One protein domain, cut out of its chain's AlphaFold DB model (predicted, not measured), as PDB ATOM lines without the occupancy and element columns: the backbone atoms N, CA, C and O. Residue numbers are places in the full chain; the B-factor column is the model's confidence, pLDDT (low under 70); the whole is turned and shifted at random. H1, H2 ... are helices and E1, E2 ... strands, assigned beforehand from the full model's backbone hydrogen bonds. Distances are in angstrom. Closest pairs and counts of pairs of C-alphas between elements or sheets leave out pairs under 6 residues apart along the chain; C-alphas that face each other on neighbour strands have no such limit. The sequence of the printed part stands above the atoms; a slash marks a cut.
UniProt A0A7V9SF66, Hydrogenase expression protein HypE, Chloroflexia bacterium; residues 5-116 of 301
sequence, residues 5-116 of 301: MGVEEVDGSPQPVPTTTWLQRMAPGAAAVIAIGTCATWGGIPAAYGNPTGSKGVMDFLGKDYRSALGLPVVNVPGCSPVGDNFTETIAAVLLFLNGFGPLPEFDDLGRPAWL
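Overview. This is residues 5 to 116 of the 301 residues of the protein "Hydrogenase expression protein HypE" of Chloroflexia bacterium (UniProt A0A7V9SF66). A small core of two short parallel strands, E3 and E4, has the long helix H4 on one side and the short helices H2 and H3 on the other. H1 leads from this core to a two-strand hairpin, E1 and E2, at one far end. The printed part has 112 residues, in the order E1, E2, H1, E3, H2, H3, E4, H4; its class is mixed, helices and strands, with 51 residues in named elements, under half. It is only just compact, close to loose, with a radius of gyration of the C-alphas of 15.7 A and spans of 49 by 34 by 26 A.

Along the chain. E1, residues 5 to 10, begins at C-alpha 5 (113.674, 148.805, 106.766) and is 14.9 A long. E2, residues 13 to 18, measures 15.1 A, and H1, residues 19 to 26, 10.6 A. E3 is residues 34 to 36, H2 38 to 42, H3 58 to 62 and E4 75 to 77. H4, residues 84 to 98, is 21.5 A long and ends at C-alpha 98 (122.271, 175.464, 111.405).

Arrangement. E1 and E2 form an antiparallel hairpin at 138 degrees, with N 8 and O 15 2.9 A apart, within hydrogen-bond range. H1 and H3 are close but not clearly touching; their closest C-alphas, of Gln 24 and Leu 62, are 7.9 A apart. E3 and E4 are parallel at 17 degrees, with N 35 and O 75 at 2.8 A. With H2 and H3 between, they form a strand-helix-strand unit, two parallel neighbour strands joined through helices, with a right-handed crossover. H2 and H3 touch, closest at the C-alphas of Ala 40 and Val 58, 5.7 A. The closest C-alphas of E4 and H4, of Val 77 and Phe 87, are 6.4 A apart. H2 and H4 are apart. In H1, H2, H3 and H4 every O i to N i+4 pair is within hydrogen-bond range.

Size, cuts and confidence. The C-alphas farthest apart, of Gly 12 and Trp 115, are 50.7 A apart. The printed part has no cut. The links H2 to H3 and H3 to E4 are long, and residues 99 to 116 hold no named element. No printed residue is under 70 in pLDDT.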
ATOM      1  N   MET A   5     113.425 148.156 108.049       95.50
ATOM      2  CA  MET A   5     113.674 148.805 106.766       95.50
ATOM      3  C   MET A   5     115.013 148.322 106.219       95.50
ATOM      4  O   MET A   5     116.013 148.362 106.922       95.50
ATOM      5  N   GLY A   6     115.046 147.872 104.966       96.12
ATOM      6  CA  GLY A   6     116.254 147.289 104.382       96.12
ATOM      7  C   GLY A   6     116.644 145.938 104.995       96.12
ATOM      8  O   GLY A   6     115.935 145.367 105.826       96.12
ATOM      9  N   VAL A   7     117.777 145.416 104.535       95.81
ATOM     10  CA  VAL A   7     118.310 144.096 104.885       95.81
ATOM     11  C   VAL A   7     119.816 144.235 105.080       95.81
ATOM     12  O   VAL A   7     120.461 144.969 104.331       95.81
ATOM     13  N   GLU A   8     120.366 143.544 106.071       95.00
ATOM     14  CA  GLU A   8     121.807 143.413 106.274       95.00
ATOM     15  C   GLU A   8     122.195 141.942 106.421       95.00
ATOM     16  O   GLU A   8     121.369 141.102 106.777       95.00
ATOM     17  N   GLU A   9     123.444 141.617 106.117       95.38
ATOM     18  CA  GLU A   9     123.958 140.263 106.289       95.38
ATOM     19  C   GLU A   9     124.451 140.084 107.729       95.38
ATOM     20  O   GLU A   9     125.342 140.802 108.185       95.38
ATOM     21  N   VAL A  10     123.855 139.134 108.447       92.81
ATOM     22  CA  VAL A  10     124.239 138.751 109.812       92.81
ATOM     23  C   VAL A  10     124.516 137.254 109.796       92.81
ATOM     24  O   VAL A  10     123.636 136.471 109.441       92.81
ATOM     25  N   ASP A  11     125.750 136.864 110.119       93.38
ATOM     26  CA  ASP A  11     126.209 135.467 110.122       93.38
ATOM     27  C   ASP A  11     125.930 134.717 108.802       93.38
ATOM     28  O   ASP A  11     125.488 133.567 108.786       93.38
ATOM     29  N   GLY A  12     126.157 135.386 107.666       94.00
ATOM     30  CA  GLY A  12     125.960 134.810 106.329       94.00
ATOM     31  C   GLY A  12     124.498 134.694 105.890       94.00
ATOM     32  O   GLY A  12     124.208 134.060 104.876       94.00
ATOM     33  N   SER A  13     123.558 135.265 106.653       94.38
ATOM     34  CA  SER A  13     122.130 135.250 106.335       94.38
ATOM     35  C   SER A  13     121.565 136.670 106.214       94.38
ATOM     36  O   SER A  13     121.822 137.504 107.084       94.38
ATOM     37  N   PRO A  14     120.753 136.966 105.182       95.62
ATOM     38  CA  PRO A  14     120.080 138.252 105.064       95.62
ATOM     39  C   PRO A  14     119.014 138.397 106.159       95.62
ATOM     40  O   PRO A  14     118.062 137.619 106.220       95.62
ATOM     41  N   GLN A  15     119.158 139.412 107.006       95.31
ATOM     42  CA  GLN A  15     118.234 139.737 108.088       95.31
ATOM     43  C   GLN A  15     117.670 141.157 107.915       95.31
ATOM     44  O   GLN A  15     118.416 142.090 107.610       95.31
ATOM     45  N   PRO A  16     116.357 141.370 108.108       95.81
ATOM     46  CA  PRO A  16     115.768 142.706 108.101       95.81
ATOM     47  C   PRO A  16     116.321 143.573 109.232       95.81
ATOM     48  O   PRO A  16     116.343 143.143 110.386       95.81
ATOM     49  N   VAL A  17     116.701 144.812 108.920       97.12
ATOM     50  CA  VAL A  17     117.252 145.739 109.921       97.12
ATOM     51  C   VAL A  17     116.104 146.409 110.682       97.12
ATOM     52  O   VAL A  17     115.295 147.110 110.063       97.12
ATOM     53  N   PRO A  18     115.997 146.245 112.014       95.94
ATOM     54  CA  PRO A  18     114.976 146.929 112.798       95.94
ATOM     55  C   PRO A  18     115.099 148.452 112.691       95.94
ATOM     56  O   PRO A  18     116.198 149.006 112.733       95.94
ATOM     57  N   THR A  19     113.974 149.164 112.631       94.94
ATOM     58  CA  THR A  19     113.970 150.637 112.512       94.94
ATOM     59  C   THR A  19     114.704 151.328 113.668       94.94
ATOM     60  O   THR A  19     115.357 152.351 113.482       94.94
ATOM     61  N   THR A  20     114.668 150.741 114.866       95.38
ATOM     62  CA  THR A  20     115.426 151.218 116.032       95.38
ATOM     63  C   THR A  20     116.936 151.131 115.829       95.38
ATOM     64  O   THR A  20     117.657 152.021 116.275       95.38
ATOM     65  N   THR A  21     117.421 150.108 115.122       96.50
ATOM     66  CA  THR A  21     118.839 149.953 114.777       96.50
ATOM     67  C   THR A  21     119.282 151.062 113.825       96.50
ATOM     68  O   THR A  21     120.334 151.665 114.026       96.50
ATOM     69  N   TRP A  22     118.451 151.408 112.836       96.00
ATOM     70  CA  TRP A  22     118.706 152.570 111.979       96.00
ATOM     71  C   TRP A  22     118.782 153.867 112.776       96.00
ATOM     72  O   TRP A  22     119.715 154.645 112.591       96.00
ATOM     73  N   LEU A  23     117.837 154.083 113.691       95.56
ATOM     74  CA  LEU A  23     117.823 155.282 114.523       95.56
ATOM     75  C   LEU A  23     119.085 155.379 115.398       95.56
ATOM     76  O   LEU A  23     119.695 156.443 115.448       95.56
ATOM     77  N   GLN A  24     119.534 154.275 116.004       96.19
ATOM     78  CA  GLN A  24     120.787 154.219 116.774       96.19
ATOM     79  C   GLN A  24     122.022 154.550 115.932       96.19
ATOM     80  O   GLN A  24     122.912 155.250 116.407       96.19
ATOM     81  N   ARG A  25     122.079 154.059 114.689       96.62
ATOM     82  CA  ARG A  25     123.218 154.287 113.788       96.62
ATOM     83  C   ARG A  25     123.259 155.721 113.256       96.62
ATOM     84  O   ARG A  25     124.334 156.299 113.156       96.62
ATOM     85  N   MET A  26     122.104 156.290 112.903       97.44
ATOM     86  CA  MET A  26     122.035 157.583 112.210       97.44
ATOM     87  C   MET A  26     121.952 158.780 113.159       97.44
ATOM     88  O   MET A  26     122.534 159.823 112.866       97.44
ATOM     89  N   ALA A  27     121.250 158.659 114.291       97.69
ATOM     90  CA  ALA A  27     120.999 159.795 115.179       97.69
ATOM     91  C   ALA A  27     122.277 160.489 115.703       97.69
ATOM     92  O   ALA A  27     122.267 161.719 115.756       97.69
ATOM     93  N   PRO A  28     123.378 159.787 116.045       96.44
ATOM     94  CA  PRO A  28     124.607 160.447 116.501       96.44
ATOM     95  C   PRO A  28     125.291 161.304 115.426       96.44
ATOM     96  O   PRO A  28     125.924 162.301 115.755       96.44
ATOM     97  N   GLY A  29     125.169 160.926 114.147       97.50
ATOM     98  CA  GLY A  29     125.779 161.640 113.018       97.50
ATOM     99  C   GLY A  29     124.854 162.652 112.336       97.50
ATOM    100  O   GLY A  29     125.295 163.403 111.469       97.50
ATOM    101  N   ALA A  30     123.570 162.676 112.695       98.00
ATOM    102  CA  ALA A  30     122.602 163.581 112.097       98.00
ATOM    103  C   ALA A  30     122.859 165.032 112.529       98.00
ATOM    104  O   ALA A  30     123.099 165.303 113.704       98.00
ATOM    105  N   ALA A  31     122.729 165.979 111.597       96.81
ATOM    106  CA  ALA A  31     122.769 167.409 111.912       96.81
ATOM    107  C   ALA A  31     121.622 167.812 112.861       96.81
ATOM    108  O   ALA A  31     121.819 168.547 113.827       96.81
ATOM    109  N   ALA A  32     120.432 167.259 112.627       97.38
ATOM    110  CA  ALA A  32     119.267 167.360 113.495       97.38
ATOM    111  C   ALA A  32     118.413 166.094 113.361       97.38
ATOM    112  O   ALA A  32     118.374 165.477 112.296       97.38
ATOM    113  N   VAL A  33     117.691 165.738 114.425       98.12
ATOM    114  CA  VAL A  33     116.647 164.707 114.391       98.12
ATOM    115  C   VAL A  33     115.304 165.387 114.612       98.12
ATOM    116  O   VAL A  33     115.068 165.981 115.662       98.12
ATOM    117  N   ILE A  34     114.431 165.305 113.607       98.00
ATOM    118  CA  ILE A  34     113.096 165.905 113.629       98.00
ATOM    119  C   ILE A  34     112.065 164.775 113.642       98.00
ATOM    120  O   ILE A  34     111.963 164.000 112.692       98.00
ATOM    121  N   ALA A  35     111.302 164.679 114.725       98.25
ATOM    122  CA  ALA A  35     110.214 163.727 114.875       98.25
ATOM    123  C   ALA A  35     108.917 164.337 114.327       98.25
ATOM    124  O   ALA A  35     108.388 165.302 114.880       98.25
ATOM    125  N   ILE A  36     108.409 163.780 113.227       98.38
ATOM    126  CA  ILE A  36     107.267 164.336 112.494       98.38
ATOM    127  C   ILE A  36     106.044 163.451 112.700       98.38
ATOM    128  O   ILE A  36     106.050 162.255 112.413       98.38
ATOM    129  N   GLY A  37     104.976 164.071 113.180       98.56
ATOM    130  CA  GLY A  37     103.738 163.414 113.553       98.56
ATOM    131  C   GLY A  37     103.756 162.845 114.969       98.56
ATOM    132  O   GLY A  37     104.796 162.577 115.576       98.56
ATOM    133  N   THR A  38     102.563 162.661 115.519       98.69
ATOM    134  CA  THR A  38     102.369 162.255 116.922       98.69
ATOM    135  C   THR A  38     102.945 160.873 117.215       98.69
ATOM    136  O   THR A  38     103.471 160.637 118.299       98.69
ATOM    137  N   CYS A  39     102.940 159.986 116.217       98.38
ATOM    138  CA  CYS A  39     103.568 158.675 116.324       98.38
ATOM    139  C   CYS A  39     105.084 158.773 116.543       98.38
ATOM    140  O   CYS A  39     105.625 158.114 117.424       98.38
ATOM    141  N   ALA A  40     105.773 159.619 115.774       98.31
ATOM    142  CA  ALA A  40     107.219 159.774 115.901       98.31
ATOM    143  C   ALA A  40     107.612 160.595 117.135       98.31
ATOM    144  O   ALA A  40     108.659 160.347 117.718       98.31
ATOM    145  N   THR A  41     106.797 161.569 117.542       98.38
ATOM    146  CA  THR A  41     107.108 162.438 118.692       98.38
ATOM    147  C   THR A  41     106.918 161.714 120.024       98.38
ATOM    148  O   THR A  41     107.860 161.662 120.812       98.38
ATOM    149  N   TRP A  42     105.754 161.086 120.245       98.19
ATOM    150  CA  TRP A  42     105.391 160.467 121.535       98.19
ATOM    151  C   TRP A  42     104.720 159.091 121.405       98.19
ATOM    152  O   TRP A  42     104.046 158.627 122.319       98.19
ATOM    153  N   GLY A  43     104.843 158.430 120.254       97.94
ATOM    154  CA  GLY A  43     104.290 157.094 120.022       97.94
ATOM    155  C   GLY A  43     102.871 157.087 119.446       97.94
ATOM    156  O   GLY A  43     102.599 156.294 118.546       97.94
ATOM    157  N   GLY A  44     101.994 158.005 119.866       98.25
ATOM    158  CA  GLY A  44     100.654 158.191 119.290       98.25
ATOM    159  C   GLY A  44      99.785 156.926 119.309       98.25
ATOM    160  O   GLY A  44      99.867 156.116 120.226       98.25
ATOM    161  N   ILE A  45      98.955 156.728 118.273       98.31
ATOM    162  CA  ILE A  45      98.044 155.568 118.179       98.31
ATOM    163  C   ILE A  45      98.788 154.220 118.297       98.31
ATOM    164  O   ILE A  45      98.331 153.378 119.066       98.31
ATOM    165  N   PRO A  46      99.934 153.983 117.622       98.00
ATOM    166  CA  PRO A  46     100.690 152.738 117.788       98.00
ATOM    167  C   PRO A  46     101.182 152.448 119.210       98.00
ATOM    168  O   PRO A  46     101.489 151.294 119.505       98.00
ATOM    169  N   ALA A  47     101.317 153.472 120.059       98.06
ATOM    170  CA  ALA A  47     101.746 153.354 121.453       98.06
ATOM    171  C   ALA A  47     100.584 153.422 122.456       98.06
ATOM    172  O   ALA A  47     100.822 153.381 123.662       98.06
ATOM    173  N   ALA A  48      99.341 153.501 121.970       98.00
ATOM    174  CA  ALA A  48      98.150 153.554 122.803       98.00
ATOM    175  C   ALA A  48      98.017 152.326 123.724       98.00
ATOM    176  O   ALA A  48      98.694 151.299 123.558       98.00
ATOM    177  N   TYR A  49      97.122 152.429 124.703       97.56
ATOM    178  CA  TYR A  49      96.844 151.365 125.659       97.56
ATOM    179  C   TYR A  49      96.520 150.038 124.954       97.56
ATOM    180  O   TYR A  49      95.700 149.974 124.040       97.56
ATOM    181  N   GLY A  50      97.167 148.960 125.406       96.69
ATOM    182  CA  GLY A  50      97.044 147.631 124.807       96.69
ATOM    183  C   GLY A  50      98.015 147.350 123.655       96.69
ATOM    184  O   GLY A  50      97.902 146.293 123.035       96.69
ATOM    185  N   ASN A  51      98.971 148.243 123.358       96.69
ATOM    186  CA  ASN A  51      99.960 147.971 122.313       96.69
ATOM    187  C   ASN A  51     100.828 146.730 122.652       96.69
ATOM    188  O   ASN A  51     101.404 146.663 123.739       96.69
ATOM    189  N   PRO A  52     100.962 145.751 121.732       97.12
ATOM    190  CA  PRO A  52     101.797 144.564 121.939       97.12
ATOM    191  C   PRO A  52     103.255 144.769 121.495       97.12
ATOM    192  O   PRO A  52     104.089 143.878 121.649       97.12
ATOM    193  N   THR A  53     103.562 145.916 120.885       97.19
ATOM    194  CA  THR A  53     104.822 146.162 120.173       97.19
ATOM    195  C   THR A  53     105.856 146.920 121.000       97.19
ATOM    196  O   THR A  53     107.029 146.939 120.624       97.19
ATOM    197  N   GLY A  54     105.447 147.569 122.095       95.44
ATOM    198  CA  GLY A  54     106.295 148.497 122.841       95.44
ATOM    199  C   GLY A  54     106.634 149.765 122.050       95.44
ATOM    200  O   GLY A  54     107.720 150.324 122.236       95.44
ATOM    201  N   SER A  55     105.745 150.188 121.138       97.44
ATOM    202  CA  SER A  55     105.915 151.416 120.346       97.44
ATOM    203  C   SER A  55     106.148 152.618 121.262       97.44
ATOM    204  O   SER A  55     105.490 152.755 122.291       97.44
ATOM    205  N   LYS A  56     107.064 153.506 120.877       95.75
ATOM    206  CA  LYS A  56     107.416 154.717 121.631       95.75
ATOM    207  C   LYS A  56     107.866 155.836 120.693       95.75
ATOM    208  O   LYS A  56     108.183 155.558 119.532       95.75
ATOM    209  N   GLY A  57     107.909 157.071 121.188       97.88
ATOM    210  CA  GLY A  57     108.424 158.207 120.428       97.88
ATOM    211  C   GLY A  57     109.945 158.171 120.256       97.88
ATOM    212  O   GLY A  57     110.670 157.499 120.991       97.88
ATOM    213  N   VAL A  58     110.452 158.943 119.298       98.19
ATOM    214  CA  VAL A  58     111.890 159.138 119.056       98.19
ATOM    215  C   VAL A  58     112.565 159.748 120.285       98.19
ATOM    216  O   VAL A  58     113.658 159.323 120.651       98.19
ATOM    217  N   MET A  59     111.899 160.693 120.954       95.88
ATOM    218  CA  MET A  59     112.390 161.295 122.197       95.88
ATOM    219  C   MET A  59     112.506 160.261 123.328       95.88
ATOM    220  O   MET A  59     113.512 160.253 124.035       95.88
ATOM    221  N   ASP A  60     111.540 159.345 123.457       97.44
ATOM    222  CA  ASP A  60     111.593 158.256 124.447       97.44
ATOM    223  C   ASP A  60     112.698 157.243 124.131       97.44
ATOM    224  O   ASP A  60     113.272 156.629 125.030       97.44
ATOM    225  N   PHE A  61     112.974 157.028 122.843       97.75
ATOM    226  CA  PHE A  61     113.992 156.088 122.394       97.75
ATOM    227  C   PHE A  61     115.415 156.637 122.560       97.75
ATOM    228  O   PHE A  61     116.289 155.914 123.033       97.75
ATOM    229  N   LEU A  62     115.654 157.893 122.168       97.44
ATOM    230  CA  LEU A  62     116.973 158.532 122.243       97.44
ATOM    231  C   LEU A  62     117.295 159.060 123.649       97.44
ATOM    232  O   LEU A  62     118.462 159.121 124.030       97.44
ATOM    233  N   GLY A  63     116.270 159.396 124.434       96.44
ATOM    234  CA  GLY A  63     116.405 159.866 125.806       96.44
ATOM    235  C   GLY A  63     116.716 161.361 125.928       96.44
ATOM    236  O   GLY A  63     117.104 162.039 124.978       96.44
ATOM    237  N   LYS A  64     116.550 161.886 127.147       95.38
ATOM    238  CA  LYS A  64     116.681 163.320 127.480       95.38
ATOM    239  C   LYS A  64     118.069 163.918 127.183       95.38
ATOM    240  O   LYS A  64     118.190 165.107 126.877       95.38
ATOM    241  N   ASP A  65     119.108 163.093 127.289       96.75
ATOM    242  CA  ASP A  65     120.507 163.516 127.178       96.75
ATOM    243  C   ASP A  65     121.000 163.484 125.722       96.75
ATOM    244  O   ASP A  65     122.092 163.966 125.429       96.75
ATOM    245  N   TYR A  66     120.189 162.968 124.788       97.50
ATOM    246  CA  TYR A  66     120.534 162.939 123.372       97.50
ATOM    247  C   TYR A  66     120.767 164.343 122.816       97.50
ATOM    248  O   TYR A  66     119.967 165.261 123.023       97.50
ATOM    249  N   ARG A  67     121.836 164.480 122.035       97.44
ATOM    250  CA  ARG A  67     122.118 165.638 121.193       97.44
ATOM    251  C   ARG A  67     122.561 165.150 119.818       97.44
ATOM    252  O   ARG A  67     123.280 164.158 119.716       97.44
ATOM    253  N   SER A  68     122.120 165.848 118.779       97.06
ATOM    254  CA  SER A  68     122.578 165.649 117.407       97.06
ATOM    255  C   SER A  68     124.062 166.005 117.265       97.06
ATOM    256  O   SER A  68     124.655 166.598 118.172       97.06
ATOM    257  N   ALA A  69     124.658 165.721 116.104       97.44
ATOM    258  CA  ALA A  69     126.048 166.084 115.810       97.44
ATOM    259  C   ALA A  69     126.318 167.597 115.949       97.44
ATOM    260  O   ALA A  69     127.450 168.004 116.194       97.44
ATOM    261  N   LEU A  70     125.274 168.424 115.816       95.75
ATOM    262  CA  LEU A  70     125.332 169.881 115.956       95.75
ATOM    263  C   LEU A  70     124.703 170.383 117.267       95.75
ATOM    264  O   LEU A  70     124.381 171.561 117.394       95.75
ATOM    265  N   GLY A  71     124.527 169.502 118.255       94.75
ATOM    266  CA  GLY A  71     124.120 169.883 119.608       94.75
ATOM    267  C   GLY A  71     122.618 170.097 119.809       94.75
ATOM    268  O   GLY A  71     122.224 170.589 120.865       94.75
ATOM    269  N   LEU A  72     121.765 169.723 118.850       96.00
ATOM    270  CA  LEU A  72     120.313 169.889 118.972       96.00
ATOM    271  C   LEU A  72     119.653 168.682 119.664       96.00
ATOM    272  O   LEU A  72     119.961 167.541 119.316       96.00
ATOM    273  N   PRO A  73     118.714 168.890 120.603       96.81
ATOM    274  CA  PRO A  73     117.783 167.845 121.033       96.81
ATOM    275  C   PRO A  73     116.865 167.384 119.886       96.81
ATOM    276  O   PRO A  73     116.864 167.954 118.794       96.81
ATOM    277  N   VAL A  74     116.037 166.369 120.145       98.00
ATOM    278  CA  VAL A  74     114.970 165.977 119.210       98.00
ATOM    279  C   VAL A  74     113.982 167.133 119.046       98.00
ATOM    280  O   VAL A  74     113.428 167.617 120.032       98.00
ATOM    281  N   VAL A  75     113.736 167.540 117.802       98.25
ATOM    282  CA  VAL A  75     112.723 168.545 117.459       98.25
ATOM    283  C   VAL A  75     111.392 167.849 117.193       98.25
ATOM    284  O   VAL A  75     111.303 167.013 116.292       98.25
ATOM    285  N   ASN A  76     110.346 168.201 117.939       98.44
ATOM    286  CA  ASN A  76     109.032 167.571 117.826       98.44
ATOM    287  C   ASN A  76     108.063 168.406 116.978       98.44
ATOM    288  O   ASN A  76     107.726 169.535 117.330       98.44
ATOM    289  N   VAL A  77     107.527 167.820 115.905       98.50
ATOM    290  CA  VAL A  77     106.459 168.416 115.085       98.50
ATOM    291  C   VAL A  77     105.243 167.484 115.093       98.50
ATOM    292  O   VAL A  77     105.085 166.664 114.186       98.50
ATOM    293  N   PRO A  78     104.389 167.538 116.130       98.44
ATOM    294  CA  PRO A  78     103.287 166.595 116.294       98.44
ATOM    295  C   PRO A  78     102.078 166.907 115.400       98.44
ATOM    296  O   PRO A  78     101.947 167.984 114.818       98.44
ATOM    297  N   GLY A  79     101.156 165.947 115.345       97.62
ATOM    298  CA  GLY A  79      99.915 165.959 114.573       97.62
ATOM    299  C   GLY A  79      99.642 164.595 113.931       97.62
ATOM    300  O   GLY A  79     100.562 163.807 113.712       97.62
ATOM    301  N   CYS A  80      98.380 164.296 113.620       97.50
ATOM    302  CA  CYS A  80      97.975 163.011 113.036       97.50
ATOM    303  C   CYS A  80      97.021 163.211 111.840       97.50
ATOM    304  O   CYS A  80      95.833 162.920 111.946       97.50
ATOM    305  N   SER A  81      97.486 163.739 110.703       94.81
ATOM    306  CA  SER A  81      98.855 164.200 110.399       94.81
ATOM    307  C   SER A  81      99.122 165.639 110.882       94.81
ATOM    308  O   SER A  81      98.174 166.370 111.180       94.81
ATOM    309  N   PRO A  82     100.392 166.071 111.011       93.56
ATOM    310  CA  PRO A  82     100.700 167.489 111.188       93.56
ATOM    311  C   PRO A  82     100.225 168.298 109.974       93.56
ATOM    312  O   PRO A  82     100.123 167.771 108.865       93.56
ATOM    313  N   VAL A  83      99.954 169.589 110.183       95.31
ATOM    314  CA  VAL A  83      99.747 170.540 109.080       95.31
ATOM    315  C   VAL A  83     101.038 170.597 108.260       95.31
ATOM    316  O   VAL A  83     102.117 170.733 108.840       95.31
ATOM    317  N   GLY A  84     100.940 170.477 106.932       94.44
ATOM    318  CA  GLY A  84     102.111 170.396 106.046       94.44
ATOM    319  C   GLY A  84     103.067 171.575 106.225       94.44
ATOM    320  O   GLY A  84     104.273 171.379 106.350       94.44
ATOM    321  N   ASP A  85     102.511 172.776 106.366       95.75
ATOM    322  CA  ASP A  85     103.284 173.985 106.634       95.75
ATOM    323  C   ASP A  85     104.045 173.942 107.963       95.75
ATOM    324  O   ASP A  85     105.180 174.395 108.038       95.75
ATOM    325  N   ASN A  86     103.456 173.374 109.024       97.00
ATOM    326  CA  ASN A  86     104.136 173.276 110.318       97.00
ATOM    327  C   ASN A  86     105.416 172.439 110.186       97.00
ATOM    328  O   ASN A  86     106.433 172.738 110.807       97.00
ATOM    329  N   PHE A  87     105.368 171.394 109.361       95.38
ATOM    330  CA  PHE A  87     106.520 170.559 109.050       95.38
ATOM    331  C   PHE A  87     107.572 171.310 108.222       95.38
ATOM    332  O   PHE A  87     108.738 171.355 108.624       95.38
ATOM    333  N   THR A  88     107.178 171.921 107.104       96.69
ATOM    334  CA  THR A  88     108.120 172.595 106.199       96.69
ATOM    335  C   THR A  88     108.754 173.833 106.835       96.69
ATOM    336  O   THR A  88     109.968 174.008 106.724       96.69
ATOM    337  N   GLU A  89     107.986 174.639 107.571       96.94
ATOM    338  CA  GLU A  89     108.497 175.803 108.308       96.94
ATOM    339  C   GLU A  89     109.497 175.406 109.384       96.94
ATOM    340  O   GLU A  89     110.525 176.062 109.540       96.94
ATOM    341  N   THR A  90     109.234 174.313 110.105       97.50
ATOM    342  CA  THR A  90     110.159 173.842 111.141       97.50
ATOM    343  C   THR A  90     111.483 173.404 110.532       97.50
ATOM    344  O   THR A  90     112.535 173.791 111.038       97.50
ATOM    345  N   ILE A  91     111.458 172.639 109.432       96.75
ATOM    346  CA  ILE A  91     112.698 172.268 108.734       96.75
ATOM    347  C   ILE A  91     113.440 173.519 108.273       96.75
ATOM    348  O   ILE A  91     114.638 173.631 108.518       96.75
ATOM    349  N   ALA A  92     112.747 174.452 107.618       97.12
ATOM    350  CA  ALA A  92     113.368 175.669 107.110       97.12
ATOM    351  C   ALA A  92     114.020 176.477 108.243       97.12
ATOM    352  O   ALA A  92     115.182 176.860 108.124       97.12
ATOM    353  N   ALA A  93     113.322 176.662 109.366       97.12
ATOM    354  CA  ALA A  93     113.842 177.369 110.533       97.12
ATOM    355  C   ALA A  93     115.086 176.684 111.124       97.12
ATOM    356  O   ALA A  93     116.084 177.348 111.403       97.12
ATOM    357  N   VAL A  94     115.063 175.353 111.257       96.81
ATOM    358  CA  VAL A  94     116.219 174.581 111.740       96.81
ATOM    359  C   VAL A  94     117.395 174.687 110.765       96.81
ATOM    360  O   VAL A  94     118.519 174.919 111.200       96.81
ATOM    361  N   LEU A  95     117.166 174.571 109.455       96.12
ATOM    362  CA  LEU A  95     118.231 174.694 108.454       96.12
ATOM    363  C   LEU A  95     118.842 176.100 108.434       96.12
ATOM    364  O   LEU A  95     120.064 176.220 108.352       96.12
ATOM    365  N   LEU A  96     118.027 177.153 108.535       96.94
ATOM    366  CA  LEU A  96     118.511 178.535 108.609       96.94
ATOM    367  C   LEU A  96     119.390 178.752 109.847       96.94
ATOM    368  O   LEU A  96     120.473 179.325 109.723       96.94
ATOM    369  N   PHE A  97     118.968 178.242 111.007       96.06
ATOM    370  CA  PHE A  97     119.768 178.276 112.232       96.06
ATOM    371  C   PHE A  97     121.098 177.527 112.073       96.06
ATOM    372  O   PHE A  97     122.156 178.087 112.352       96.06
ATOM    373  N   LEU A  98     121.068 176.287 111.572       95.25
ATOM    374  CA  LEU A  98     122.271 175.464 111.405       95.25
ATOM    375  C   LEU A  98     123.282 176.061 110.410       95.25
ATOM    376  O   LEU A  98     124.472 175.784 110.517       95.25
ATOM    377  N   ASN A  99     122.825 176.892 109.468       95.81
ATOM    378  CA  ASN A  99     123.682 177.637 108.539       95.81
ATOM    379  C   ASN A  99     124.103 179.025 109.067       95.81
ATOM    380  O   ASN A  99     124.778 179.767 108.357       95.81
ATOM    381  N   GLY A 100     123.710 179.399 110.287       95.50
ATOM    382  CA  GLY A 100     124.066 180.683 110.898       95.50
ATOM    383  C   GLY A 100     123.294 181.892 110.358       95.50
ATOM    384  O   GLY A 100     123.680 183.025 110.631       95.50
ATOM    385  N   PHE A 101     122.202 181.681 109.615       95.88
ATOM    386  CA  PHE A 101     121.364 182.762 109.074       95.88
ATOM    387  C   PHE A 101     120.301 183.272 110.058       95.88
ATOM    388  O   PHE A 101     119.558 184.197 109.731       95.88
ATOM    389  N   GLY A 102     120.207 182.694 111.257       90.62
ATOM    390  CA  GLY A 102     119.241 183.111 112.270       90.62
ATOM    391  C   GLY A 102     119.512 182.510 113.650       90.62
ATOM    392  O   GLY A 102     120.374 181.639 113.783       90.62
ATOM    393  N   PRO A 103     118.795 182.979 114.685       93.06
ATOM    394  CA  PRO A 103     118.892 182.426 116.032       93.06
ATOM    395  C   PRO A 103     118.279 181.020 116.109       93.06
ATOM    396  O   PRO A 103     117.522 180.607 115.230       93.06
ATOM    397  N   LEU A 104     118.581 180.295 117.194       92.50
ATOM    398  CA  LEU A 104     117.885 179.049 117.517       92.50
ATOM    399  C   LEU A 104     116.385 179.358 117.670       92.50
ATOM    400  O   LEU A 104     116.052 180.257 118.447       92.50
ATOM    401  N   PRO A 105     115.483 178.649 116.967       94.44
ATOM    402  CA  PRO A 105     114.055 178.861 117.140       94.44
ATOM    403  C   PRO A 105     113.626 178.572 118.581       94.44
ATOM    404  O   PRO A 105     114.196 177.711 119.247       94.44
ATOM    405  N   GLU A 106     112.600 179.268 119.061       96.56
ATOM    406  CA  GLU A 106     112.042 178.981 120.380       96.56
ATOM    407  C   GLU A 106     111.257 177.669 120.357       96.56
ATOM    408  O   GLU A 106     110.439 177.422 119.462       96.56
ATOM    409  N   PHE A 107     111.485 176.843 121.375       97.00
ATOM    410  CA  PHE A 107     110.765 175.597 121.602       97.00
ATOM    411  C   PHE A 107     110.006 175.671 122.924       97.00
ATOM    412  O   PHE A 107     110.478 176.286 123.877       97.00
ATOM    413  N   ASP A 108     108.830 175.054 122.974       97.00
ATOM    414  CA  ASP A 108     108.076 174.900 124.214       97.00
ATOM    415  C   ASP A 108     108.614 173.753 125.084       97.00
ATOM    416  O   ASP A 108     109.512 173.005 124.688       97.00
ATOM    417  N   ASP A 109     108.016 173.577 126.262       95.44
ATOM    418  CA  ASP A 109     108.408 172.556 127.244       95.44
ATOM    419  C   ASP A 109     108.315 171.108 126.721       95.44
ATOM    420  O   ASP A 109     108.837 170.182 127.343       95.44
ATOM    421  N   LEU A 110     107.653 170.887 125.580       96.81
ATOM    422  CA  LEU A 110     107.517 169.582 124.930       96.81
ATOM    423  C   LEU A 110     108.456 169.421 123.723       96.81
ATOM    424  O   LEU A 110     108.340 168.444 122.972       96.81
ATOM    425  N   GLY A 111     109.383 170.361 123.520       96.56
ATOM    426  CA  GLY A 111     110.343 170.347 122.419       96.56
ATOM    427  C   GLY A 111     109.712 170.661 121.064       96.56
ATOM    428  O   GLY A 111     110.223 170.209 120.035       96.56
ATOM    429  N   ARG A 112     108.586 171.385 121.040       98.31
ATOM    430  CA  ARG A 112     107.900 171.774 119.801       98.31
ATOM    431  C   ARG A 112     108.167 173.235 119.456       98.31
ATOM    432  O   ARG A 112     108.269 174.040 120.373       98.31
ATOM    433  N   PRO A 113     108.203 173.606 118.169       97.88
ATOM    434  CA  PRO A 113     108.228 174.998 117.723       97.88
ATOM    435  C   PRO A 113     107.196 175.878 118.445       97.88
ATOM    436  O   PRO A 113     105.987 175.742 118.220       97.88
ATOM    437  N   ALA A 114     107.646 176.793 119.305       97.75
ATOM    438  CA  ALA A 114     106.749 177.563 120.167       97.75
ATOM    439  C   ALA A 114     105.747 178.390 119.339       97.75
ATOM    440  O   ALA A 114     104.549 178.395 119.622       97.75
ATOM    441  N   TRP A 115     106.178 178.997 118.232       96.38
ATOM    442  CA  TRP A 115     105.298 179.793 117.366       96.38
ATOM    443  C   TRP A 115     104.149 178.991 116.725       96.38
ATOM    444  O   TRP A 115     103.149 179.579 116.307       96.38
ATOM    445  N   LEU A 116     104.260 177.659 116.667       97.31
ATOM    446  CA  LEU A 116     103.232 176.771 116.114       97.31
ATOM    447  C   LEU A 116     102.315 176.177 117.191       97.31
ATOM    448  O   LEU A 116     101.138 175.930 116.914       97.31
TER     449      LEU A 116